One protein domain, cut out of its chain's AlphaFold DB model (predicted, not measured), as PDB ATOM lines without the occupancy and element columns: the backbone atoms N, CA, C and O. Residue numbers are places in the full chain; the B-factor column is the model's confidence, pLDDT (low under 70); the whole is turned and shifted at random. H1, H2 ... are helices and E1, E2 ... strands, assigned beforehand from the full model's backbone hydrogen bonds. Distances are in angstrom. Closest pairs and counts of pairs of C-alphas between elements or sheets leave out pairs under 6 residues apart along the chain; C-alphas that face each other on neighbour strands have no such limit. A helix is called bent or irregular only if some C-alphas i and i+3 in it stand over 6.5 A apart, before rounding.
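What this domain is: This is residues 499 to 696 of the 720 residues of an uncharacterized protein of Candidatus Melainabacteria bacterium RIFCSPLOWO2_12_FULL_35_11 (UniProt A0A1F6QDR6). This is a rounded body of mostly crossed helices, with H1 and H4 side by side at its core; H2 and H10 pack on the last part of H1, H3 crosses its first part, and H7 and H8 pack on H4. H6 makes a helical hairpin with H7, E1 packs on H3, and the short H9 lies farthest out. The printed part has 198 residues with eleven named helices and one named strand, E1, which comes between H9 and H10; the class is mostly helix. It is compact, with a radius of gyration of the C-alphas of 16.9 A, and spans 49 by 40 by 35 A.

How they stand to each other: Begin at H1, residues 499 to 515, the hub. Its residues 510 to 515 touch H2, residues 526 to 535, at a steep tilt of 55 degrees; the closest C-alphas, of Val 511 and Val 532, are 6.1 A apart. Its residues 499 to 506 touch H3, residues 541 to 556, about perpendicular at 74 degrees, closest at C-alphas 499 and 548, 5.0 A. Its residues 504 to 508 touch H4, residues 562 to 571, closest at C-alphas 505 and 569, 6.6 A. H5, residues 576 to 582, only just touches H6, residues 589 to 601, with 3 pairs of C-alphas within 8 A, closest at 580 and 592, 7.1 A. H6 and H7, residues 604 to 617, form a hairpin, closest at C-alphas 600 and 607, 4.5 A. H7 touches H4, closest at C-alphas 617 and 566, 5.9 A. H8, residues 621 to 641, touches H4 at a steep tilt of 49 degrees, closest at C-alphas 628 and 564, 5.3 A. H9, residues 647 to 650, touches no helix. E1, residues 656 to 659, pairs with no named strand; its C-alpha 659 is 6.1 A from C-alpha 546 of H3. H10, residues 670 to 682, touches H2, closest at C-alphas 674 and 529, 5.8 A, and H1 with residues 677 to 681 alone, closest at C-alphas 677 and 511, 6.6 A. H11, residues 684 to 694, is near H8. Every O i to N i+4 pair is within hydrogen-bond range in H1, H2, H4, H5, H6, H7, H10 and H11, against 10 of 12 in H3 and 15 of 17 in H8; H9 is too short for such a pair.

Where its parts are: Find C-alpha 499 at (188.209, 343.954, 190.544); from there H1 runs 24.4 A. H3 is irregular, with C-alphas 543 and 546 7.5 A apart. H8, 29.7 A long, has a kink of 28 degrees near residue 630. H11 ends at C-alpha 694, (185.418, 351.579, 212.794).

The domain as a whole: The two farthest C-alphas, of Glu 526 and Gln 648, are 49.3 A apart. The printed part has no cut and no long link. Its mean pLDDT is 92.3, and no printed residue is under 70.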
ATOM      1  N   ASN A 499     186.815 344.358 190.383       92.94
ATOM      2  CA  ASN A 499     188.209 343.954 190.544       92.94
ATOM      3  C   ASN A 499     189.207 345.135 190.651       92.94
ATOM      4  O   ASN A 499     189.968 345.155 191.618       92.94
ATOM      5  N   PRO A 500     189.156 346.178 189.798       95.19
ATOM      6  CA  PRO A 500     190.072 347.313 189.888       95.19
ATOM      7  C   PRO A 500     189.969 348.096 191.204       95.19
ATOM      8  O   PRO A 500     190.975 348.585 191.719       95.19
ATOM      9  N   PHE A 501     188.775 348.167 191.803       97.69
ATOM     10  CA  PHE A 501     188.591 348.770 193.126       97.69
ATOM     11  C   PHE A 501     189.193 347.900 194.233       97.69
ATOM     12  O   PHE A 501     189.817 348.425 195.153       97.69
ATOM     13  N   ALA A 502     189.068 346.574 194.128       97.44
ATOM     14  CA  ALA A 502     189.733 345.646 195.039       97.44
ATOM     15  C   ALA A 502     191.267 345.745 194.936       97.44
ATOM     16  O   ALA A 502     191.938 345.799 195.966       97.44
ATOM     17  N   GLN A 503     191.819 345.850 193.720       97.19
ATOM     18  CA  GLN A 503     193.256 346.064 193.500       97.19
ATOM     19  C   GLN A 503     193.740 347.362 194.162       97.19
ATOM     20  O   GLN A 503     194.765 347.355 194.840       97.19
ATOM     21  N   ALA A 504     192.995 348.461 193.995       98.12
ATOM     22  CA  ALA A 504     193.335 349.758 194.579       98.12
ATOM     23  C   ALA A 504     193.278 349.744 196.118       98.12
ATOM     24  O   ALA A 504     194.151 350.322 196.762       98.12
ATOM     25  N   LEU A 505     192.303 349.044 196.713       98.06
ATOM     26  CA  LEU A 505     192.212 348.869 198.168       98.06
ATOM     27  C   LEU A 505     193.391 348.070 198.731       98.06
ATOM     28  O   LEU A 505     193.988 348.490 199.717       98.06
ATOM     29  N   ILE A 506     193.743 346.942 198.106       97.56
ATOM     30  CA  ILE A 506     194.890 346.119 198.525       97.56
ATOM     31  C   ILE A 506     196.185 346.932 198.426       97.56
ATOM     32  O   ILE A 506     196.940 346.999 199.393       97.56
ATOM     33  N   PHE A 507     196.407 347.596 197.288       97.81
ATOM     34  CA  PHE A 507     197.587 348.431 197.072       97.81
ATOM     35  C   PHE A 507     197.674 349.570 198.093       97.81
ATOM     36  O   PHE A 507     198.712 349.773 198.716       97.81
ATOM     37  N   GLY A 508     196.578 350.304 198.303       97.38
ATOM     38  CA  GLY A 508     196.547 351.411 199.254       97.38
ATOM     39  C   GLY A 508     196.724 350.969 200.711       97.38
ATOM     40  O   GLY A 508     197.375 351.674 201.478       97.38
ATOM     41  N   GLU A 509     196.228 349.785 201.088       96.00
ATOM     42  CA  GLU A 509     196.508 349.175 202.395       96.00
ATOM     43  C   GLU A 509     198.014 348.942 202.594       96.00
ATOM     44  O   GLU A 509     198.538 349.231 203.669       96.00
ATOM     45  N   ASP A 510     198.732 348.464 201.572       95.62
ATOM     46  CA  ASP A 510     200.183 348.263 201.659       95.62
ATOM     47  C   ASP A 510     200.956 349.589 201.692       95.62
ATOM     48  O   ASP A 510     201.902 349.721 202.473       95.62
ATOM     49  N   VAL A 511     200.529 350.593 200.911       96.56
ATOM     50  CA  VAL A 511     201.090 351.955 200.979       96.56
ATOM     51  C   VAL A 511     200.941 352.506 202.395       96.56
ATOM     52  O   VAL A 511     201.920 352.944 202.998       96.56
ATOM     53  N   PHE A 512     199.732 352.441 202.961       95.44
ATOM     54  CA  PHE A 512     199.475 352.880 204.329       95.44
ATOM     55  C   PHE A 512     200.313 352.094 205.344       95.44
ATOM     56  O   PHE A 512     200.921 352.693 206.230       95.44
ATOM     57  N   ARG A 513     200.405 350.767 205.200       93.25
ATOM     58  CA  ARG A 513     201.204 349.907 206.084       93.25
ATOM     59  C   ARG A 513     202.668 350.339 206.124       93.25
ATOM     60  O   ARG A 513     203.224 350.429 207.216       93.25
ATOM     61  N   TYR A 514     203.268 350.608 204.964       93.69
ATOM     62  CA  TYR A 514     204.641 351.097 204.878       93.69
ATOM     63  C   TYR A 514     204.780 352.476 205.537       93.69
ATOM     64  O   TYR A 514     205.600 352.667 206.435       93.69
ATOM     65  N   LEU A 515     203.926 353.431 205.155       92.94
ATOM     66  CA  LEU A 515     203.983 354.805 205.666       92.94
ATOM     67  C   LEU A 515     203.710 354.901 207.173       92.94
ATOM     68  O   LEU A 515     204.202 355.813 207.832       92.94
ATOM     69  N   ASN A 516     202.976 353.949 207.747       90.00
ATOM     70  CA  ASN A 516     202.743 353.900 209.186       90.00
ATOM     71  C   ASN A 516     204.021 353.588 209.994       90.00
ATOM     72  O   ASN A 516     204.082 353.900 211.180       90.00
ATOM     73  N   GLN A 517     205.042 353.002 209.360       87.44
ATOM     74  CA  GLN A 517     206.356 352.757 209.969       87.44
ATOM     75  C   GLN A 517     207.325 353.939 209.788       87.44
ATOM     76  O   GLN A 517     208.400 353.956 210.385       87.44
ATOM     77  N   PHE A 518     206.952 354.931 208.976       84.06
ATOM     78  CA  PHE A 518     207.791 356.070 208.627       84.06
ATOM     79  C   PHE A 518     207.657 357.242 209.621       84.06
ATOM     80  O   PHE A 518     206.575 357.537 210.133       84.06
ATOM     81  N   ASP A 519     208.767 357.951 209.869       81.25
ATOM     82  CA  ASP A 519     208.789 359.191 210.656       81.25
ATOM     83  C   ASP A 519     208.169 360.344 209.856       81.25
ATOM     84  O   ASP A 519     208.821 361.034 209.070       81.25
ATOM     85  N   LYS A 520     206.883 360.565 210.114       79.62
ATOM     86  CA  LYS A 520     206.013 361.508 209.399       79.62
ATOM     87  C   LYS A 520     206.502 362.957 209.456       79.62
ATOM     88  O   LYS A 520     206.058 363.770 208.653       79.62
ATOM     89  N   THR A 521     207.421 363.289 210.365       75.31
ATOM     90  CA  THR A 521     207.963 364.650 210.493       75.31
ATOM     91  C   THR A 521     208.935 365.028 209.371       75.31
ATOM     92  O   THR A 521     209.207 366.211 209.174       75.31
ATOM     93  N   LYS A 522     209.452 364.049 208.614       73.75
ATOM     94  CA  LYS A 522     210.540 364.246 207.641       73.75
ATOM     95  C   LYS A 522     210.098 364.454 206.187       73.75
ATOM     96  O   LYS A 522     210.956 364.665 205.335       73.75
ATOM     97  N   GLY A 523     208.792 364.443 205.902       78.12
ATOM     98  CA  GLY A 523     208.265 364.498 204.531       78.12
ATOM     99  C   GLY A 523     208.665 363.279 203.684       78.12
ATOM    100  O   GLY A 523     209.436 362.427 204.125       78.12
ATOM    101  N   LEU A 524     208.130 363.163 202.465       87.88
ATOM    102  CA  LEU A 524     208.471 362.065 201.553       87.88
ATOM    103  C   LEU A 524     209.645 362.457 200.651       87.88
ATOM    104  O   LEU A 524     209.521 363.324 199.793       87.88
ATOM    105  N   SER A 525     210.787 361.803 200.846       90.25
ATOM    106  CA  SER A 525     211.919 361.826 199.920       90.25
ATOM    107  C   SER A 525     211.748 360.779 198.818       90.25
ATOM    108  O   SER A 525     211.036 359.788 198.981       90.25
ATOM    109  N   GLU A 526     212.497 360.940 197.725       92.19
ATOM    110  CA  GLU A 526     212.519 359.986 196.608       92.19
ATOM    111  C   GLU A 526     212.859 358.552 197.055       92.19
ATOM    112  O   GLU A 526     212.270 357.580 196.582       92.19
ATOM    113  N   SER A 527     213.784 358.405 198.010       91.75
ATOM    114  CA  SER A 527     214.142 357.101 198.576       91.75
ATOM    115  C   SER A 527     212.953 356.415 199.248       91.75
ATOM    116  O   SER A 527     212.764 355.221 199.065       91.75
ATOM    117  N   ILE A 528     212.115 357.161 199.971       92.19
ATOM    118  CA  ILE A 528     210.945 356.605 200.655       92.19
ATOM    119  C   ILE A 528     209.905 356.141 199.638       92.19
ATOM    120  O   ILE A 528     209.327 355.073 199.813       92.19
ATOM    121  N   VAL A 529     209.694 356.893 198.555       95.00
ATOM    122  CA  VAL A 529     208.775 356.483 197.481       95.00
ATOM    123  C   VAL A 529     209.259 355.192 196.813       95.00
ATOM    124  O   VAL A 529     208.451 354.300 196.561       95.00
ATOM    125  N   LYS A 530     210.570 355.039 196.582       94.88
ATOM    126  CA  LYS A 530     211.138 353.789 196.042       94.88
ATOM    127  C   LYS A 530     210.908 352.596 196.969       94.88
ATOM    128  O   LYS A 530     210.548 351.525 196.488       94.88
ATOM    129  N   GLU A 531     211.046 352.787 198.276       94.31
ATOM    130  CA  GLU A 531     210.725 351.743 199.253       94.31
ATOM    131  C   GLU A 531     209.218 351.427 199.282       94.31
ATOM    132  O   GLU A 531     208.835 350.258 199.314       94.31
ATOM    133  N   VAL A 532     208.338 352.433 199.160       95.25
ATOM    134  CA  VAL A 532     206.893 352.192 198.985       95.25
ATOM    135  C   VAL A 532     206.644 351.325 197.750       95.25
ATOM    136  O   VAL A 532     205.914 350.348 197.849       95.25
ATOM    137  N   MET A 533     207.269 351.615 196.604       94.94
ATOM    138  CA  MET A 533     207.128 350.795 195.386       94.94
ATOM    139  C   MET A 533     207.649 349.360 195.547       94.94
ATOM    140  O   MET A 533     207.217 348.457 194.826       94.94
ATOM    141  N   HIS A 534     208.604 349.149 196.454       93.75
ATOM    142  CA  HIS A 534     209.129 347.826 196.763       93.75
ATOM    143  C   HIS A 534     208.137 347.011 197.607       93.75
ATOM    144  O   HIS A 534     207.887 345.846 197.301       93.75
ATOM    145  N   HIS A 535     207.539 347.636 198.624       94.19
ATOM    146  CA  HIS A 535     206.679 346.968 199.604       94.19
ATOM    147  C   HIS A 535     205.181 346.972 199.260       94.19
ATOM    148  O   HIS A 535     204.451 346.087 199.706       94.19
ATOM    149  N   ALA A 536     204.715 347.939 198.471       94.75
ATOM    150  CA  ALA A 536     203.344 348.045 197.987       94.75
ATOM    151  C   ALA A 536     203.308 347.727 196.492       94.75
ATOM    152  O   ALA A 536     203.744 348.513 195.649       94.75
ATOM    153  N   ARG A 537     202.785 346.545 196.164       94.00
ATOM    154  CA  ARG A 537     202.710 346.029 194.794       94.00
ATOM    155  C   ARG A 537     201.252 345.957 194.372       94.00
ATOM    156  O   ARG A 537     200.385 345.572 195.155       94.00
ATOM    157  N   LYS A 538     200.962 346.367 193.137       95.06
ATOM    158  CA  LYS A 538     199.619 346.232 192.569       95.06
ATOM    159  C   LYS A 538     199.359 344.735 192.361       95.06
ATOM    160  O   LYS A 538     200.135 344.114 191.630       95.06
ATOM    161  N   PRO A 539     198.295 344.168 192.955       92.06
ATOM    162  CA  PRO A 539     197.955 342.777 192.711       92.06
ATOM    163  C   PRO A 539     197.457 342.607 191.284       92.06
ATOM    164  O   PRO A 539     196.763 343.478 190.751       92.06
ATOM    165  N   GLU A 540     197.758 341.470 190.661       87.38
ATOM    166  CA  GLU A 540     197.170 341.150 189.362       87.38
ATOM    167  C   GLU A 540     195.644 340.954 189.513       87.38
ATOM    168  O   GLU A 540     195.152 340.741 190.626       87.38
ATOM    169  N   PRO A 541     194.848 340.983 188.432       85.19
ATOM    170  CA  PRO A 541     193.401 340.799 188.559       85.19
ATOM    171  C   PRO A 541     193.004 339.475 189.242       85.19
ATOM    172  O   PRO A 541     192.097 339.440 190.078       85.19
ATOM    173  N   ALA A 542     193.725 338.381 188.965       81.12
ATOM    174  CA  ALA A 542     193.580 337.130 189.714       81.12
ATOM    175  C   ALA A 542     193.867 337.341 191.213       81.12
ATOM    176  O   ALA A 542     193.053 336.947 192.048       81.12
ATOM    177  N   GLY A 543     194.950 338.064 191.523       86.12
ATOM    178  CA  GLY A 543     195.391 338.434 192.864       86.12
ATOM    179  C   GLY A 543     194.353 339.170 193.709       86.12
ATOM    180  O   GLY A 543     194.265 338.932 194.909       86.12
ATOM    181  N   ALA A 544     193.510 340.000 193.094       92.12
ATOM    182  CA  ALA A 544     192.447 340.730 193.786       92.12
ATOM    183  C   ALA A 544     191.063 340.056 193.712       92.12
ATOM    184  O   ALA A 544     190.097 340.573 194.276       92.12
ATOM    185  N   THR A 545     190.932 338.907 193.039       90.06
ATOM    186  CA  THR A 545     189.623 338.290 192.752       90.06
ATOM    187  C   THR A 545     188.863 337.914 194.023       90.06
ATOM    188  O   THR A 545     187.671 338.204 194.120       90.06
ATOM    189  N   ALA A 546     189.531 337.312 195.016       92.94
ATOM    190  CA  ALA A 546     188.880 336.936 196.272       92.94
ATOM    191  C   ALA A 546     188.324 338.161 197.017       92.94
ATOM    192  O   ALA A 546     187.195 338.133 197.506       92.94
ATOM    193  N   MET A 547     189.086 339.260 197.028       96.06
ATOM    194  CA  MET A 547     188.652 340.531 197.607       96.06
ATOM    195  C   MET A 547     187.475 341.127 196.827       96.06
ATOM    196  O   MET A 547     186.500 341.569 197.426       96.06
ATOM    197  N   ALA A 548     187.523 341.092 195.493       94.88
ATOM    198  CA  ALA A 548     186.447 341.595 194.646       94.88
ATOM    199  C   ALA A 548     185.122 340.859 194.893       94.88
ATOM    200  O   ALA A 548     184.090 341.504 195.067       94.88
ATOM    201  N   GLY A 549     185.146 339.524 194.974       93.75
ATOM    202  CA  GLY A 549     183.940 338.749 195.275       93.75
ATOM    203  C   GLY A 549     183.438 338.939 196.705       93.75
ATOM    204  O   GLY A 549     182.229 338.996 196.926       93.75
ATOM    205  N   TYR A 550     184.343 339.122 197.672       96.31
ATOM    206  CA  TYR A 550     183.962 339.481 199.037       96.31
ATOM    207  C   TYR A 550     183.248 340.840 199.086       96.31
ATOM    208  O   TYR A 550     182.156 340.946 199.645       96.31
ATOM    209  N   LEU A 551     183.806 341.867 198.437       96.94
ATOM    210  CA  LEU A 551     183.180 343.189 198.329       96.94
ATOM    211  C   LEU A 551     181.820 343.121 197.629       96.94
ATOM    212  O   LEU A 551     180.860 343.714 198.118       96.94
ATOM    213  N   LEU A 552     181.717 342.389 196.517       94.81
ATOM    214  CA  LEU A 552     180.467 342.255 195.772       94.81
ATOM    215  C   LEU A 552     179.376 341.575 196.608       94.81
ATOM    216  O   LEU A 552     178.267 342.092 196.704       94.81
ATOM    217  N   SER A 553     179.715 340.500 197.320       93.88
ATOM    218  CA  SER A 553     178.784 339.809 198.226       93.88
ATOM    219  C   SER A 553     178.288 340.729 199.352       93.88
ATOM    220  O   SER A 553     177.118 340.710 199.742       93.88
ATOM    221  N   ARG A 554     179.170 341.592 199.868       94.38
ATOM    222  CA  ARG A 554     178.824 342.607 200.873       94.38
ATOM    223  C   ARG A 554     177.921 343.713 200.312       94.38
ATOM    224  O   ARG A 554     176.998 344.152 201.001       94.38
ATOM    225  N   LEU A 555     178.161 344.151 199.076       93.94
ATOM    226  CA  LEU A 555     177.329 345.136 198.376       93.94
ATOM    227  C   LEU A 555     175.926 344.579 198.096       93.94
ATOM    228  O   LEU A 555     174.935 345.244 198.399       93.94
ATOM    229  N   ASP A 556     175.836 343.339 197.610       91.75
ATOM    230  CA  ASP A 556     174.568 342.666 197.301       91.75
ATOM    231  C   ASP A 556     173.705 342.469 198.558       91.75
ATOM    232  O   ASP A 556     172.498 342.723 198.553       91.75
ATOM    233  N   THR A 557     174.336 342.107 199.679       90.62
ATOM    234  CA  THR A 557     173.673 341.996 200.993       90.62
ATOM    235  C   THR A 557     173.455 343.343 201.684       90.62
ATOM    236  O   THR A 557     172.833 343.402 202.747       90.62
ATOM    237  N   LYS A 558     173.930 344.446 201.088       92.12
ATOM    238  CA  LYS A 558     173.852 345.815 201.624       92.12
ATOM    239  C   LYS A 558     174.576 345.989 202.967       92.12
ATOM    240  O   LYS A 558     174.294 346.939 203.698       92.12
ATOM    241  N   THR A 559     175.497 345.083 203.297       93.38
ATOM    242  CA  THR A 559     176.365 345.142 204.488       93.38
ATOM    243  C   THR A 559     177.631 345.971 204.251       93.38
ATOM    244  O   THR A 559     178.421 346.183 205.171       93.38
ATOM    245  N   LEU A 560     177.787 346.477 203.026       95.94
ATOM    246  CA  LEU A 560     178.744 347.482 202.582       95.94
ATOM    247  C   LEU A 560     178.070 348.376 201.532       95.94
ATOM    248  O   LEU A 560     177.184 347.920 200.806       95.94
ATOM    249  N   SER A 561     178.505 349.628 201.424       96.25
ATOM    250  CA  SER A 561     178.066 350.571 200.394       96.25
ATOM    251  C   SER A 561     179.196 351.038 199.470       96.25
ATOM    252  O   SER A 561     180.375 351.041 199.827       96.25
ATOM    253  N   MET A 562     178.824 351.505 198.273       96.50
ATOM    254  CA  MET A 562     179.757 352.142 197.331       96.50
ATOM    255  C   MET A 562     180.415 353.393 197.921       96.50
ATOM    256  O   MET A 562     181.586 353.653 197.658       96.50
ATOM    257  N   VAL A 563     179.677 354.165 198.726       97.81
ATOM    258  CA  VAL A 563     180.191 355.394 199.343       97.81
ATOM    259  C   VAL A 563     181.301 355.076 200.338       97.81
ATOM    260  O   VAL A 563     182.303 355.786 200.368       97.81
ATOM    261  N   GLU A 564     181.161 354.000 201.118       97.88
ATOM    262  CA  GLU A 564     182.219 353.532 202.021       97.88
ATOM    263  C   GLU A 564     183.497 353.159 201.251       97.88
ATOM    264  O   GLU A 564     184.580 353.608 201.629       97.88
ATOM    265  N   ILE A 565     183.383 352.410 200.145       98.25
ATOM    266  CA  ILE A 565     184.535 352.045 199.297       98.25
ATOM    267  C   ILE A 565     185.191 353.303 198.715       98.25
ATOM    268  O   ILE A 565     186.406 353.472 198.814       98.25
ATOM    269  N   ALA A 566     184.393 354.200 198.128       98.25
ATOM    270  CA  ALA A 566     184.892 355.430 197.524       98.25
ATOM    271  C   ALA A 566     185.589 356.330 198.551       98.25
ATOM    272  O   ALA A 566     186.633 356.896 198.246       98.25
ATOM    273  N   TYR A 567     185.054 356.434 199.773       98.12
ATOM    274  CA  TYR A 567     185.680 357.209 200.844       98.12
ATOM    275  C   TYR A 567     187.052 356.654 201.234       98.12
ATOM    276  O   TYR A 567     188.009 357.421 201.314       98.12
ATOM    277  N   VAL A 568     187.170 355.335 201.426       97.75
ATOM    278  CA  VAL A 568     188.459 354.711 201.769       97.75
ATOM    279  C   VAL A 568     189.481 354.900 200.646       97.75
ATOM    280  O   VAL A 568     190.626 355.254 200.909       97.75
ATOM    281  N   LEU A 569     189.073 354.751 199.384       98.25
ATOM    282  CA  LEU A 569     189.946 355.042 198.244       98.25
ATOM    283  C   LEU A 569     190.366 356.520 198.199       98.25
ATOM    284  O   LEU A 569     191.534 356.815 197.953       98.25
ATOM    285  N   LYS A 570     189.448 357.444 198.503       97.06
ATOM    286  CA  LYS A 570     189.717 358.886 198.520       97.06
ATOM    287  C   LYS A 570     190.763 359.272 199.563       97.06
ATOM    288  O   LYS A 570     191.711 359.979 199.228       97.06
ATOM    289  N   ILE A 571     190.644 358.775 200.799       96.44
ATOM    290  CA  ILE A 571     191.636 359.054 201.854       96.44
ATOM    291  C   ILE A 571     192.997 358.408 201.554       96.44
ATOM    292  O   ILE A 571     194.024 358.952 201.945       96.44
ATOM    293  N   LEU A 572     193.022 357.319 200.776       96.81
ATOM    294  CA  LEU A 572     194.243 356.707 200.233       96.81
ATOM    295  C   LEU A 572     194.847 357.475 199.043       96.81
ATOM    296  O   LEU A 572     195.901 357.090 198.540       96.81
ATOM    297  N   GLY A 573     194.206 358.556 198.591       96.38
ATOM    298  CA  GLY A 573     194.700 359.422 197.523       96.38
ATOM    299  C   GLY A 573     194.129 359.149 196.137       96.38
ATOM    300  O   GLY A 573     194.509 359.837 195.192       96.38
ATOM    301  N   PHE A 574     193.210 358.192 195.994       97.56
ATOM    302  CA  PHE A 574     192.553 357.939 194.718       97.56
ATOM    303  C   PHE A 574     191.429 358.950 194.477       97.56
ATOM    304  O   PHE A 574     190.379 358.935 195.118       97.56
ATOM    305  N   ASP A 575     191.637 359.812 193.492       96.19
ATOM    306  CA  ASP A 575     190.571 360.480 192.755       96.19
ATOM    307  C   ASP A 575     190.259 359.717 191.457       96.19
ATOM    308  O   ASP A 575     190.859 358.684 191.150       96.19
ATOM    309  N   LYS A 576     189.315 360.222 190.658       96.19
ATOM    310  CA  LYS A 576     188.963 359.602 189.376       96.19
ATOM    311  C   LYS A 576     190.168 359.444 188.440       96.19
ATOM    312  O   LYS A 576     190.269 358.433 187.751       96.19
ATOM    313  N   ASN A 577     191.061 360.429 188.377       95.88
ATOM    314  CA  ASN A 577     192.147 360.452 187.397       95.88
ATOM    315  C   ASN A 577     193.269 359.487 187.785       95.88
ATOM    316  O   ASN A 577     193.693 358.679 186.962       95.88
ATOM    317  N   THR A 578     193.705 359.546 189.040       96.88
ATOM    318  CA  THR A 578     194.696 358.632 189.627       96.88
ATOM    319  C   THR A 578     194.186 357.194 189.651       96.88
ATOM    320  O   THR A 578     194.956 356.280 189.374       96.88
ATOM    321  N   PHE A 579     192.886 356.971 189.880       97.69
ATOM    322  CA  PHE A 579     192.272 355.647 189.756       97.69
ATOM    323  C   PHE A 579     192.290 355.123 188.312       97.69
ATOM    324  O   PHE A 579     192.696 353.986 188.074       97.69
ATOM    325  N   LEU A 580     191.892 355.931 187.323       96.50
ATOM    326  CA  LEU A 580     191.949 355.518 185.913       96.50
ATOM    327  C   LEU A 580     193.389 355.216 185.470       96.50
ATOM    328  O   LEU A 580     193.625 354.199 184.824       96.50
ATOM    329  N   GLU A 581     194.355 356.039 185.882       95.88
ATOM    330  CA  GLU A 581     195.779 355.802 185.623       95.88
ATOM    331  C   GLU A 581     196.268 354.501 186.284       95.88
ATOM    332  O   GLU A 581     196.873 353.659 185.622       95.88
ATOM    333  N   PHE A 582     195.923 354.275 187.558       96.12
ATOM    334  CA  PHE A 582     196.257 353.052 188.301       96.12
ATOM    335  C   PHE A 582     195.729 351.788 187.621       96.12
ATOM    336  O   PHE A 582     196.385 350.744 187.613       96.12
ATOM    337  N   THR A 583     194.541 351.875 187.033       92.25
ATOM    338  CA  THR A 583     193.877 350.763 186.345       92.25
ATOM    339  C   THR A 583     194.349 350.581 184.898       92.25
ATOM    340  O   THR A 583     193.967 349.604 184.262       92.25
ATOM    341  N   GLY A 584     195.257 351.434 184.410       90.31
ATOM    342  CA  GLY A 584     195.865 351.331 183.080       90.31
ATOM    343  C   GLY A 584     195.091 352.048 181.970       90.31
ATOM    344  O   GLY A 584     195.424 351.889 180.795       90.31
ATOM    345  N   TYR A 585     194.079 352.850 182.311       91.00
ATOM    346  CA  TYR A 585     193.359 353.693 181.358       91.00
ATOM    347  C   TYR A 585     193.987 355.082 181.278       91.00
ATOM    348  O   TYR A 585     194.613 355.582 182.212       91.00
ATOM    349  N   SER A 586     193.769 355.764 180.154       88.62
ATOM    350  CA  SER A 586     194.117 357.177 180.060       88.62
ATOM    351  C   SER A 586     193.241 358.009 181.005       88.62
ATOM    352  O   SER A 586     192.022 357.856 181.042       88.62
ATOM    353  N   ASN A 587     193.835 358.964 181.714       88.25
ATOM    354  CA  ASN A 587     193.151 359.871 182.650       88.25
ATOM    355  C   ASN A 587     192.296 360.966 181.962       88.25
ATOM    356  O   ASN A 587     192.105 362.059 182.489       88.25
ATOM    357  N   ASN A 588     191.787 360.689 180.762       89.06
ATOM    358  CA  ASN A 588     190.996 361.603 179.947       89.06
ATOM    359  C   ASN A 588     189.593 361.035 179.672       89.06
ATOM    360  O   ASN A 588     189.257 359.909 180.044       89.06
ATOM    361  N   ALA A 589     188.756 361.808 178.970       89.44
ATOM    362  CA  ALA A 589     187.390 361.398 178.640       89.44
ATOM    363  C   ALA A 589     187.316 360.070 177.862       89.44
ATOM    364  O   ALA A 589     186.332 359.345 177.991       89.44
ATOM    365  N   GLN A 590     188.338 359.744 177.065       90.50
ATOM    366  CA  GLN A 590     188.381 358.494 176.314       90.50
ATOM    367  C   GLN A 590     188.631 357.294 177.230       90.50
ATOM    368  O   GLN A 590     187.915 356.304 177.115       90.50
ATOM    369  N   GLY A 591     189.576 357.390 178.169       89.75
ATOM    370  CA  GLY A 591     189.846 356.297 179.106       89.75
ATOM    371  C   GLY A 591     188.676 356.047 180.053       89.75
ATOM    372  O   GLY A 591     188.288 354.900 180.249       89.75
ATOM    373  N   MET A 592     188.006 357.111 180.513       93.62
ATOM    374  CA  MET A 592     186.752 356.986 181.266       93.62
ATOM    375  C   MET A 592     185.662 356.261 180.461       93.62
ATOM    376  O   MET A 592     184.970 355.398 180.995       93.62
ATOM    377  N   ARG A 593     185.492 356.594 179.173       92.94
ATOM    378  CA  ARG A 593     184.523 355.907 178.304       92.94
ATOM    379  C   ARG A 593     184.876 354.436 178.117       92.94
ATOM    380  O   ARG A 593     183.967 353.619 178.158       92.94
ATOM    381  N   SER A 594     186.154 354.108 177.932       91.50
ATOM    382  CA  SER A 594     186.617 352.720 177.822       91.50
ATOM    383  C   SER A 594     186.313 351.922 179.091       91.50
ATOM    384  O   SER A 594     185.661 350.889 178.997       91.50
ATOM    385  N   PHE A 595     186.667 352.449 180.266       91.88
ATOM    386  CA  PHE A 595     186.370 351.809 181.552       91.88
ATOM    387  C   PHE A 595     184.864 351.570 181.753       91.88
ATOM    388  O   PHE A 595     184.430 350.475 182.099       91.88
ATOM    389  N   LEU A 596     184.033 352.584 181.477       93.31
ATOM    390  CA  LEU A 596     182.578 352.458 181.602       93.31
ATOM    391  C   LEU A 596     181.963 351.522 180.556       93.31
ATOM    392  O   LEU A 596     180.950 350.886 180.837       93.31
ATOM    393  N   GLN A 597     182.541 351.448 179.358       90.19
ATOM    394  CA  GLN A 597     182.087 350.534 178.318       90.19
ATOM    395  C   GLN A 597     182.327 349.080 178.726       90.19
ATOM    396  O   GLN A 597     181.429 348.265 178.552       90.19
ATOM    397  N   GLU A 598     183.490 348.766 179.299       87.62
ATOM    398  CA  GLU A 598     183.782 347.423 179.818       87.62
ATOM    399  C   GLU A 598     182.818 347.045 180.951       87.62
ATOM    400  O   GLU A 598     182.232 345.965 180.928       87.62
ATOM    401  N   ALA A 599     182.535 347.975 181.869       88.88
ATOM    402  CA  ALA A 599     181.548 347.749 182.926       88.88
ATOM    403  C   ALA A 599     180.115 347.557 182.397       88.88
ATOM    404  O   ALA A 599     179.342 346.772 182.942       88.88
ATOM    405  N   TYR A 600     179.741 348.257 181.320       87.75
ATOM    406  CA  TYR A 600     178.440 348.085 180.664       87.75
ATOM    407  C   TYR A 600     178.266 346.710 180.030       87.75
ATOM    408  O   TYR A 600     177.148 346.197 179.977       87.75
ATOM    409  N   GLU A 601     179.352 346.094 179.576       84.06
ATOM    410  CA  GLU A 601     179.298 344.741 179.031       84.06
ATOM    411  C   GLU A 601     178.951 343.701 180.108       84.06
ATOM    412  O   GLU A 601     178.291 342.720 179.781       84.06
ATOM    413  N   GLU A 602     179.279 343.947 181.382       81.94
ATOM    414  CA  GLU A 602     178.827 343.149 182.543       81.94
ATOM    415  C   GLU A 602     177.407 343.507 183.030       81.94
ATOM    416  O   GLU A 602     176.912 343.000 184.041       81.94
ATOM    417  N   GLY A 603     176.721 344.379 182.290       85.12
ATOM    418  CA  GLY A 603     175.320 344.724 182.469       85.12
ATOM    419  C   GLY A 603     175.064 346.060 183.182       85.12
ATOM    420  O   GLY A 603     175.977 346.724 183.682       85.12
ATOM    421  N   PRO A 604     173.787 346.485 183.255       86.75
ATOM    422  CA  PRO A 604     173.417 347.812 183.752       86.75
ATOM    423  C   PRO A 604     173.814 348.069 185.210       86.75
ATOM    424  O   PRO A 604     174.148 349.200 185.565       86.75
ATOM    425  N   ASN A 605     173.793 347.033 186.055       87.50
ATOM    426  CA  ASN A 605     174.181 347.140 187.463       87.50
ATOM    427  C   ASN A 605     175.662 347.509 187.600       87.50
ATOM    428  O   ASN A 605     175.989 348.453 188.319       87.50
ATOM    429  N   MET A 606     176.541 346.825 186.862       90.62
ATOM    430  CA  MET A 606     177.979 347.091 186.872       90.62
ATOM    431  C   MET A 606     178.317 348.434 186.219       90.62
ATOM    432  O   MET A 606     179.090 349.203 186.786       90.62
ATOM    433  N   TYR A 607     177.653 348.803 185.119       91.12
ATOM    434  CA  TYR A 607     177.771 350.152 184.553       91.12
ATOM    435  C   TYR A 607     177.432 351.248 185.567       91.12
ATOM    436  O   TYR A 607     178.194 352.199 185.746       91.12
ATOM    437  N   ASN A 608     176.280 351.125 186.234       92.62
ATOM    438  CA  ASN A 608     175.830 352.112 187.209       92.62
ATOM    439  C   ASN A 608     176.760 352.158 188.422       92.62
ATOM    440  O   ASN A 608     177.081 353.250 188.886       92.62
ATOM    441  N   PHE A 609     177.228 351.003 188.897       94.06
ATOM    442  CA  PHE A 609     178.240 350.918 189.942       94.06
ATOM    443  C   PHE A 609     179.516 351.667 189.536       94.06
ATOM    444  O   PHE A 609     179.911 352.608 190.222       94.06
ATOM    445  N   ALA A 610     180.109 351.334 188.386       95.25
ATOM    446  CA  ALA A 610     181.337 351.955 187.889       95.25
ATOM    447  C   ALA A 610     181.183 353.471 187.723       95.25
ATOM    448  O   ALA A 610     182.006 354.251 188.202       95.25
ATOM    449  N   LYS A 611     180.084 353.902 187.094       96.06
ATOM    450  CA  LYS A 611     179.755 355.317 186.906       96.06
ATOM    451  C   LYS A 611     179.633 356.048 188.240       96.06
ATOM    452  O   LYS A 611     180.210 357.123 188.392       96.06
ATOM    453  N   ASN A 612     178.901 355.483 189.195       97.25
ATOM    454  CA  ASN A 612     178.704 356.099 190.503       97.25
ATOM    455  C   ASN A 612     180.005 356.143 191.305       97.25
ATOM    456  O   ASN A 612     180.284 357.166 191.916       97.25
ATOM    457  N   MET A 613     180.828 355.096 191.249       97.88
ATOM    458  CA  MET A 613     182.147 355.090 191.882       97.88
ATOM    459  C   MET A 613     183.035 356.213 191.340       97.88
ATOM    460  O   MET A 613     183.556 356.996 192.128       97.88
ATOM    461  N   LEU A 614     183.150 356.367 190.015       96.44
ATOM    462  CA  LEU A 614     183.943 357.455 189.430       96.44
ATOM    463  C   LEU A 614     183.406 358.845 189.808       96.44
ATOM    464  O   LEU A 614     184.195 359.756 190.046       96.44
ATOM    465  N   LEU A 615     182.081 359.010 189.904       96.06
ATOM    466  CA  LEU A 615     181.465 360.254 190.378       96.06
ATOM    467  C   LEU A 615     181.769 360.524 191.857       96.06
ATOM    468  O   LEU A 615     182.049 361.661 192.221       96.06
ATOM    469  N   LEU A 616     181.718 359.497 192.707       97.62
ATOM    470  CA  LEU A 616     182.021 359.612 194.134       97.62
ATOM    471  C   LEU A 616     183.500 359.935 194.374       97.62
ATOM    472  O   LEU A 616     183.805 360.717 195.269       97.62
ATOM    473  N   LEU A 617     184.416 359.406 193.557       96.44
ATOM    474  CA  LEU A 617     185.845 359.745 193.630       96.44
ATOM    475  C   LEU A 617     186.135 361.211 193.250       96.44
ATOM    476  O   LEU A 617     187.155 361.762 193.670       96.44
ATOM    477  N   ASP A 618     185.233 361.867 192.514       92.50
ATOM    478  CA  ASP A 618     185.288 363.305 192.210       92.50
ATOM    479  C   ASP A 618     184.630 364.186 193.288       92.50
ATOM    480  O   ASP A 618     184.738 365.414 193.235       92.50
ATOM    481  N   TRP A 619     183.926 363.607 194.268       95.62
ATOM    482  CA  TRP A 619     183.329 364.397 195.344       95.62
ATOM    483  C   TRP A 619     184.393 365.023 196.248       95.62
ATOM    484  O   TRP A 619     185.515 364.534 196.383       95.62
ATOM    485  N   THR A 620     184.004 366.115 196.908       93.62
ATOM    486  CA  THR A 620     184.813 366.717 197.970       93.62
ATOM    487  C   THR A 620     184.826 365.814 199.200       93.62
ATOM    488  O   THR A 620     183.802 365.217 199.553       93.62
ATOM    489  N   ASP A 621     185.955 365.785 199.905       90.75
ATOM    490  CA  ASP A 621     186.152 364.920 201.076       90.75
ATOM    491  C   ASP A 621     185.072 365.143 202.139       90.75
ATOM    492  O   ASP A 621     184.532 364.192 202.698       90.75
ATOM    493  N   LYS A 622     184.661 366.401 202.353       93.44
ATOM    494  CA  LYS A 622     183.598 366.762 203.303       93.44
ATOM    495  C   LYS A 622     182.249 366.126 202.948       93.44
ATOM    496  O   LYS A 622     181.559 365.615 203.833       93.44
ATOM    497  N   ASN A 623     181.856 366.174 201.674       94.44
ATOM    498  CA  ASN A 623     180.578 365.619 201.228       94.44
ATOM    499  C   ASN A 623     180.602 364.091 201.300       94.44
ATOM    500  O   ASN A 623     179.653 363.479 201.798       94.44
ATOM    501  N   LEU A 624     181.709 363.490 200.856       95.62
ATOM    502  CA  LEU A 624     181.890 362.047 200.858       95.62
ATOM    503  C   LEU A 624     181.936 361.485 202.286       95.62
ATOM    504  O   LEU A 624     181.228 360.527 202.577       95.62
ATOM    505  N   LEU A 625     182.656 362.138 203.206       95.94
ATOM    506  CA  LEU A 625     182.716 361.779 204.628       95.94
ATOM    507  C   LEU A 625     181.340 361.829 205.300       95.94
ATOM    508  O   LEU A 625     180.961 360.901 206.013       95.94
ATOM    509  N   SER A 626     180.578 362.905 205.079       95.38
ATOM    510  CA  SER A 626     179.235 363.058 205.655       95.38
ATOM    511  C   SER A 626     178.300 361.930 205.209       95.38
ATOM    512  O   SER A 626     177.608 361.306 206.025       95.38
ATOM    513  N   ARG A 627     178.325 361.608 203.909       96.69
ATOM    514  CA  ARG A 627     177.526 360.514 203.358       96.69
ATOM    515  C   ARG A 627     178.014 359.154 203.854       96.69
ATOM    516  O   ARG A 627     177.185 358.359 204.291       96.69
ATOM    517  N   MET A 628     179.327 358.925 203.873       96.50
ATOM    518  CA  MET A 628     179.939 357.698 204.387       96.50
ATOM    519  C   MET A 628     179.516 357.446 205.836       96.50
ATOM    520  O   MET A 628     179.013 356.369 206.123       96.50
ATOM    521  N   LYS A 629     179.599 358.442 206.735       95.44
ATOM    522  CA  LYS A 629     179.176 358.291 208.145       95.44
ATOM    523  C   LYS A 629     177.707 357.860 208.277       95.44
ATOM    524  O   LYS A 629     177.354 357.177 209.238       95.44
ATOM    525  N   THR A 630     176.851 358.257 207.335       94.75
ATOM    526  CA  THR A 630     175.437 357.854 207.305       94.75
ATOM    527  C   THR A 630     175.286 356.409 206.837       94.75
ATOM    528  O   THR A 630     174.695 355.599 207.549       94.75
ATOM    529  N   GLU A 631     175.870 356.059 205.688       95.38
ATOM    530  CA  GLU A 631     175.769 354.705 205.125       95.38
ATOM    531  C   GLU A 631     176.480 353.662 205.998       95.38
ATOM    532  O   GLU A 631     175.978 352.551 206.159       95.38
ATOM    533  N   LYS A 632     177.560 354.050 206.686       94.31
ATOM    534  CA  LYS A 632     178.295 353.207 207.636       94.31
ATOM    535  C   LYS A 632     177.435 352.728 208.803       94.31
ATOM    536  O   LYS A 632     177.525 351.579 209.224       94.31
ATOM    537  N   LYS A 633     176.563 353.593 209.332       92.19
ATOM    538  CA  LYS A 633     175.631 353.208 210.405       92.19
ATOM    539  C   LYS A 633     174.642 352.155 209.919       92.19
ATOM    540  O   LYS A 633     174.356 351.205 210.642       92.19
ATOM    541  N   GLU A 634     174.140 352.304 208.696       92.62
ATOM    542  CA  GLU A 634     173.248 351.314 208.094       92.62
ATOM    543  C   GLU A 634     173.968 349.997 207.794       92.62
ATOM    544  O   GLU A 634     173.403 348.932 208.048       92.62
ATOM    545  N   SER A 635     175.201 350.060 207.279       93.25
ATOM    546  CA  SER A 635     175.998 348.881 206.927       93.25
ATOM    547  C   SER A 635     176.310 348.034 208.164       93.25
ATOM    548  O   SER A 635     176.131 346.817 208.129       93.25
ATOM    549  N   ILE A 636     176.637 348.671 209.296       90.88
ATOM    550  CA  ILE A 636     176.828 348.005 210.595       90.88
ATOM    551  C   ILE A 636     175.544 347.303 211.063       90.88
ATOM    552  O   ILE A 636     175.584 346.135 211.450       90.88
ATOM    553  N   VAL A 637     174.393 347.984 211.015       89.94
ATOM    554  CA  VAL A 637     173.110 347.393 211.443       89.94
ATOM    555  C   VAL A 637     172.748 346.186 210.576       89.94
ATOM    556  O   VAL A 637     172.360 345.142 211.103       89.94
ATOM    557  N   LYS A 638     172.909 346.305 209.254       90.31
ATOM    558  CA  LYS A 638     172.640 345.214 208.309       90.31
ATOM    559  C   LYS A 638     173.611 344.056 208.494       90.31
ATOM    560  O   LYS A 638     173.169 342.914 208.479       90.31
ATOM    561  N   TYR A 639     174.891 344.331 208.742       88.69
ATOM    562  CA  TYR A 639     175.889 343.295 208.997       88.69
ATOM    563  C   TYR A 639     175.513 342.413 210.192       88.69
ATOM    564  O   TYR A 639     175.595 341.194 210.103       88.69
ATOM    565  N   VAL A 640     175.022 343.008 211.282       84.88
ATOM    566  CA  VAL A 640     174.576 342.246 212.462       84.88
ATOM    567  C   VAL A 640     173.327 341.402 212.171       84.88
ATOM    568  O   VAL A 640     173.133 340.363 212.807       84.88
ATOM    569  N   GLY A 641     172.470 341.848 211.246       84.00
ATOM    570  CA  GLY A 641     171.226 341.167 210.880       84.00
ATOM    571  C   GLY A 641     171.373 340.082 209.810       84.00
ATOM    572  O   GLY A 641     170.610 339.121 209.828       84.00
ATOM    573  N   ALA A 642     172.334 340.227 208.897       85.12
ATOM    574  CA  ALA A 642     172.562 339.325 207.771       85.12
ATOM    575  C   ALA A 642     174.063 339.249 207.419       85.12
ATOM    576  O   ALA A 642     174.486 339.779 206.387       85.12
ATOM    577  N   PRO A 643     174.898 338.649 208.287       85.44
ATOM    578  CA  PRO A 643     176.297 338.403 207.957       85.44
ATOM    579  C   PRO A 643     176.444 337.391 206.808       85.44
ATOM    580  O   PRO A 643     175.494 336.693 206.458       85.44
ATOM    581  N   LEU A 644     177.640 337.336 206.209       88.62
ATOM    582  CA  LEU A 644     177.938 336.386 205.129       88.62
ATOM    583  C   LEU A 644     178.177 334.970 205.664       88.62
ATOM    584  O   LEU A 644     177.754 334.006 205.035       88.62
ATOM    585  N   ASP A 645     178.838 334.855 206.819       88.12
ATOM    586  CA  ASP A 645     178.927 333.604 207.567       88.12
ATOM    587  C   ASP A 645     177.726 333.451 208.512       88.12
ATOM    588  O   ASP A 645     177.054 334.423 208.860       88.12
ATOM    589  N   ASP A 646     177.453 332.221 208.953       85.19
ATOM    590  CA  ASP A 646     176.365 331.967 209.897       85.19
ATOM    591  C   ASP A 646     176.550 332.746 211.223       85.19
ATOM    592  O   ASP A 646     177.662 333.024 211.677       85.19
ATOM    593  N   ILE A 647     175.440 333.132 211.868       84.81
ATOM    594  CA  ILE A 647     175.479 334.007 213.056       84.81
ATOM    595  C   ILE A 647     176.303 333.388 214.198       84.81
ATOM    596  O   ILE A 647     176.939 334.122 214.954       84.81
ATOM    597  N   GLN A 648     176.287 332.059 214.336       85.06
ATOM    598  CA  GLN A 648     177.035 331.358 215.383       85.06
ATOM    599  C   GLN A 648     178.544 331.461 215.144       85.06
ATOM    600  O   GLN A 648     179.306 331.669 216.084       85.06
ATOM    601  N   PHE A 649     178.969 331.364 213.888       87.12
ATOM    602  CA  PHE A 649     180.345 331.546 213.466       87.12
ATOM    603  C   PHE A 649     180.813 332.987 213.681       87.12
ATOM    604  O   PHE A 649     181.882 333.226 214.239       87.12
ATOM    605  N   GLU A 650     179.987 333.962 213.310       86.00
ATOM    606  CA  GLU A 650     180.304 335.386 213.459       86.00
ATOM    607  C   GLU A 650     180.423 335.820 214.927       86.00
ATOM    608  O   GLU A 650     181.246 336.671 215.263       86.00
ATOM    609  N   GLN A 651     179.670 335.188 215.835       85.44
ATOM    610  CA  GLN A 651     179.767 335.424 217.283       85.44
ATOM    611  C   GLN A 651     181.122 335.037 217.890       85.44
ATOM    612  O   GLN A 651     181.453 335.521 218.970       85.44
ATOM    613  N   LEU A 652     181.912 334.201 217.212       85.69
ATOM    614  CA  LEU A 652     183.252 333.811 217.660       85.69
ATOM    615  C   LEU A 652     184.322 334.874 217.354       85.69
ATOM    616  O   LEU A 652     185.484 334.672 217.705       85.69
ATOM    617  N   ASP A 653     183.939 335.982 216.703       82.75
ATOM    618  CA  ASP A 653     184.779 337.156 216.419       82.75
ATOM    619  C   ASP A 653     186.137 336.816 215.765       82.75
ATOM    620  O   ASP A 653     187.198 337.391 216.047       82.75
ATOM    621  N   GLY A 654     186.092 335.824 214.876       89.00
ATOM    622  CA  GLY A 654     187.224 335.376 214.081       89.00
ATOM    623  C   GLY A 654     187.503 336.262 212.860       89.00
ATOM    624  O   GLY A 654     186.574 336.889 212.339       89.00
ATOM    625  N   PRO A 655     188.752 336.319 212.368       94.56
ATOM    626  CA  PRO A 655     189.098 336.961 211.107       94.56
ATOM    627  C   PRO A 655     188.574 336.219 209.871       94.56
ATOM    628  O   PRO A 655     188.408 334.996 209.854       94.56
ATOM    629  N   THR A 656     188.397 336.992 208.804       96.31
ATOM    630  CA  THR A 656     188.256 336.518 207.429       96.31
ATOM    631  C   THR A 656     189.583 336.731 206.702       96.31
ATOM    632  O   THR A 656     190.062 337.859 206.574       96.31
ATOM    633  N   ALA A 657     190.185 335.643 206.236       97.12
ATOM    634  CA  ALA A 657     191.374 335.645 205.404       97.12
ATOM    635  C   ALA A 657     190.991 335.760 203.927       97.12
ATOM    636  O   ALA A 657     190.309 334.891 203.381       97.12
ATOM    637  N   ILE A 658     191.454 336.821 203.275       96.56
ATOM    638  CA  ILE A 658     191.298 337.036 201.839       96.56
ATOM    639  C   ILE A 658     192.575 336.572 201.149       96.56
ATOM    640  O   ILE A 658     193.661 337.087 201.425       96.56
ATOM    641  N   TYR A 659     192.448 335.588 200.262       92.38
ATOM    642  CA  TYR A 659     193.595 335.018 199.575       92.38
ATOM    643  C   TYR A 659     193.988 335.867 198.359       92.38
ATOM    644  O   TYR A 659     193.217 335.994 197.407       92.38
ATOM    645  N   LEU A 660     195.194 336.435 198.397       90.62
ATOM    646  CA  LEU A 660     195.798 337.234 197.338       90.62
ATOM    647  C   LEU A 660     196.744 336.375 196.496       90.62
ATOM    648  O   LEU A 660     197.769 335.887 196.971       90.62
ATOM    649  N   THR A 661     196.401 336.179 195.228       78.94
ATOM    650  CA  THR A 661     197.081 335.247 194.319       78.94
ATOM    651  C   THR A 661     197.967 335.935 193.274       78.94
ATOM    652  O   THR A 661     197.762 335.736 192.077       78.94
ATOM    653  N   GLY A 662     198.969 336.695 193.713       82.00
ATOM    654  CA  GLY A 662     200.041 337.208 192.851       82.00
ATOM    655  C   GLY A 662     199.956 338.681 192.461       82.00
ATOM    656  O   GLY A 662     198.878 339.267 192.359       82.00
ATOM    657  N   ASP A 663     201.134 339.236 192.182       81.25
ATOM    658  CA  ASP A 663     201.366 340.635 191.811       81.25
ATOM    659  C   ASP A 663     202.068 340.739 190.432       81.25
ATOM    660  O   ASP A 663     202.698 341.745 190.103       81.25
ATOM    661  N   ASN A 664     201.945 339.689 189.601       81.00
ATOM    662  CA  ASN A 664     202.516 339.574 188.248       81.00
ATOM    663  C   ASN A 664     201.763 340.434 187.216       81.00
ATOM    664  O   ASN A 664     201.181 339.932 186.251       81.00
ATOM    665  N   CYS A 665     201.757 341.744 187.429       86.69
ATOM    666  CA  CYS A 665     201.242 342.728 186.489       86.69
ATOM    667  C   CYS A 665     202.146 343.964 186.435       86.69
ATOM    668  O   CYS A 665     203.054 344.156 187.246       86.69
ATOM    669  N   GLN A 666     201.879 344.827 185.467       89.38
ATOM    670  CA  GLN A 666     202.466 346.134 185.315       89.38
ATOM    671  C   GLN A 666     202.201 346.931 186.586       89.38
ATOM    672  O   GLN A 666     201.059 347.139 187.009       89.38
ATOM    673  N   GLN A 667     203.299 347.351 187.200       93.81
ATOM    674  CA  GLN A 667     203.271 348.129 188.422       93.81
ATOM    675  C   GLN A 667     203.009 349.611 188.102       93.81
ATOM    676  O   GLN A 667     203.360 350.067 187.007       93.81
ATOM    677  N   PRO A 668     202.383 350.364 189.026       95.50
ATOM    678  CA  PRO A 668     202.196 351.805 188.881       95.50
ATOM    679  C   PRO A 668     203.521 352.542 188.627       95.50
ATOM    680  O   PRO A 668     204.576 352.118 189.102       95.50
ATOM    681  N   SER A 669     203.467 353.653 187.887       96.38
ATOM    682  CA  SER A 669     204.632 354.518 187.660       96.38
ATOM    683  C   SER A 669     205.108 355.165 188.962       96.38
ATOM    684  O   SER A 669     204.333 355.324 189.908       96.38
ATOM    685  N   TYR A 670     206.376 355.582 188.997       96.94
ATOM    686  CA  TYR A 670     206.936 356.291 190.149       96.94
ATOM    687  C   TYR A 670     206.102 357.533 190.496       96.94
ATOM    688  O   TYR A 670     205.738 357.726 191.653       96.94
ATOM    689  N   GLU A 671     205.718 358.326 189.493       97.00
ATOM    690  CA  GLU A 671     204.955 359.564 189.673       97.00
ATOM    691  C   GLU A 671     203.560 359.303 190.254       97.00
ATOM    692  O   GLU A 671     203.046 360.103 191.039       97.00
ATOM    693  N   LEU A 672     202.924 358.190 189.876       97.38
ATOM    694  CA  LEU A 672     201.635 357.806 190.442       97.38
ATOM    695  C   LEU A 672     201.790 357.350 191.897       97.38
ATOM    696  O   LEU A 672     201.009 357.777 192.747       97.38
ATOM    697  N   VAL A 673     202.804 356.534 192.207       97.81
ATOM    698  CA  VAL A 673     203.062 356.099 193.590       97.81
ATOM    699  C   VAL A 673     203.421 357.280 194.483       97.81
ATOM    700  O   VAL A 673     202.900 357.373 195.591       97.81
ATOM    701  N   GLU A 674     204.230 358.220 194.002       97.19
ATOM    702  CA  GLU A 674     204.564 359.449 194.721       97.19
ATOM    703  C   GLU A 674     203.311 360.267 195.062       97.19
ATOM    704  O   GLU A 674     203.146 360.700 196.205       97.19
ATOM    705  N   LYS A 675     202.389 360.451 194.106       97.06
ATOM    706  CA  LYS A 675     201.116 361.151 194.351       97.06
ATOM    707  C   LYS A 675     200.273 360.447 195.412       97.06
ATOM    708  O   LYS A 675     199.795 361.102 196.337       97.06
ATOM    709  N   LEU A 676     200.104 359.130 195.291       97.62
ATOM    710  CA  LEU A 676     199.306 358.335 196.228       97.62
ATOM    711  C   LEU A 676     199.933 358.323 197.628       97.62
ATOM    712  O   LEU A 676     199.228 358.508 198.616       97.62
ATOM    713  N   ALA A 677     201.256 358.184 197.727       96.62
ATOM    714  CA  ALA A 677     201.970 358.214 198.998       96.62
ATOM    715  C   ALA A 677     201.860 359.587 199.681       96.62
ATOM    716  O   ALA A 677     201.559 359.648 200.873       96.62
ATOM    717  N   ASN A 678     202.032 360.686 198.933       95.31
ATOM    718  CA  ASN A 678     201.856 362.045 199.458       95.31
ATOM    719  C   ASN A 678     200.428 362.286 199.951       95.31
ATOM    720  O   ASN A 678     200.240 362.838 201.034       95.31
ATOM    721  N   ALA A 679     199.424 361.852 199.188       95.06
ATOM    722  CA  ALA A 679     198.029 361.988 199.586       95.06
ATOM    723  C   ALA A 679     197.700 361.138 200.824       95.06
ATOM    724  O   ALA A 679     197.098 361.644 201.767       95.06
ATOM    725  N   CYS A 680     198.151 359.882 200.867       94.94
ATOM    726  CA  CYS A 680     197.975 358.993 202.015       94.94
ATOM    727  C   CYS A 680     198.625 359.572 203.285       94.94
ATOM    728  O   CYS A 680     197.995 359.606 204.342       94.94
ATOM    729  N   LEU A 681     199.848 360.110 203.183       93.50
ATOM    730  CA  LEU A 681     200.520 360.778 204.300       93.50
ATOM    731  C   LEU A 681     199.797 362.069 204.720       93.50
ATOM    732  O   LEU A 681     199.618 362.308 205.913       93.50
ATOM    733  N   GLY A 682     199.346 362.879 203.759       93.06
ATOM    734  CA  GLY A 682     198.575 364.098 204.024       93.06
ATOM    735  C   GLY A 682     197.223 363.830 204.692       93.06
ATOM    736  O   GLY A 682     196.754 364.643 205.485       93.06
ATOM    737  N   ASN A 683     196.628 362.664 204.432       94.94
ATOM    738  CA  ASN A 683     195.362 362.219 205.013       94.94
ATOM    739  C   ASN A 683     195.536 361.329 206.251       94.94
ATOM    740  O   ASN A 683     194.553 360.766 206.737       94.94
ATOM    741  N   TYR A 684     196.755 361.188 206.781       93.12
ATOM    742  CA  TYR A 684     197.060 360.215 207.829       93.12
ATOM    743  C   TYR A 684     196.153 360.350 209.066       93.12
ATOM    744  O   TYR A 684     195.634 359.352 209.559       93.12
ATOM    745  N   GLU A 685     195.891 361.573 209.535       93.56
ATOM    746  CA  GLU A 685     194.993 361.803 210.680       93.56
ATOM    747  C   GLU A 685     193.554 361.349 210.403       93.56
ATOM    748  O   GLU A 685     192.907 360.775 211.278       93.56
ATOM    749  N   GLN A 686     193.056 361.548 209.177       95.31
ATOM    750  CA  GLN A 686     191.717 361.097 208.783       95.31
ATOM    751  C   GLN A 686     191.645 359.571 208.703       95.31
ATOM    752  O   GLN A 686     190.640 358.974 209.092       95.31
ATOM    753  N   ILE A 687     192.717 358.938 208.216       95.75
ATOM    754  CA  ILE A 687     192.846 357.482 208.186       95.75
ATOM    755  C   ILE A 687     192.830 356.928 209.616       95.75
ATOM    756  O   ILE A 687     192.051 356.023 209.911       95.75
ATOM    757  N   GLU A 688     193.615 357.503 210.526       94.56
ATOM    758  CA  GLU A 688     193.621 357.111 211.937       94.56
ATOM    759  C   GLU A 688     192.266 357.349 212.616       94.56
ATOM    760  O   GLU A 688     191.805 356.485 213.361       94.56
ATOM    761  N   GLU A 689     191.573 358.467 212.356       94.69
ATOM    762  CA  GLU A 689     190.206 358.688 212.861       94.69
ATOM    763  C   GLU A 689     189.265 357.579 212.368       94.69
ATOM    764  O   GLU A 689     188.515 356.993 213.158       94.69
ATOM    765  N   PHE A 690     189.323 357.250 211.074       95.19
ATOM    766  CA  PHE A 690     188.514 356.193 210.474       95.19
ATOM    767  C   PHE A 690     188.793 354.829 211.119       95.19
ATOM    768  O   PHE A 690     187.857 354.133 211.525       95.19
ATOM    769  N   LEU A 691     190.067 354.467 211.282       95.00
ATOM    770  CA  LEU A 691     190.479 353.226 211.935       95.00
ATOM    771  C   LEU A 691     190.029 353.187 213.394       95.00
ATOM    772  O   LEU A 691     189.386 352.224 213.806       95.00
ATOM    773  N   ASN A 692     190.298 354.229 214.174       93.00
ATOM    774  CA  ASN A 692     189.928 354.273 215.588       93.00
ATOM    775  C   ASN A 692     188.411 354.191 215.800       93.00
ATOM    776  O   ASN A 692     187.965 353.610 216.792       93.00
ATOM    777  N   THR A 693     187.629 354.718 214.855       92.12
ATOM    778  CA  THR A 693     186.163 354.701 214.913       92.12
ATOM    779  C   THR A 693     185.572 353.353 214.497       92.12
ATOM    780  O   THR A 693     184.620 352.899 215.126       92.12
ATOM    781  N   TYR A 694     186.101 352.709 213.448       91.81
ATOM    782  CA  TYR A 694     185.418 351.579 212.794       91.81
ATOM    783  C   TYR A 694     186.186 350.250 212.786       91.81
ATOM    784  O   TYR A 694     185.607 349.229 212.424       91.81
ATOM    785  N   SER A 695     187.461 350.213 213.189       82.19
ATOM    786  CA  SER A 695     188.221 348.950 213.286       82.19
ATOM    787  C   SER A 695     187.840 348.113 214.511       82.19
ATOM    788  O   SER A 695     188.017 346.893 214.513       82.19
ATOM    789  N   LYS A 696     187.295 348.754 215.553       71.06
ATOM    790  CA  LYS A 696     186.738 348.080 216.728       71.06
ATOM    791  C   LYS A 696     185.323 347.638 216.383       71.06
ATOM    792  O   LYS A 696     184.430 348.462 216.209       71.06
TER     793      LYS A 696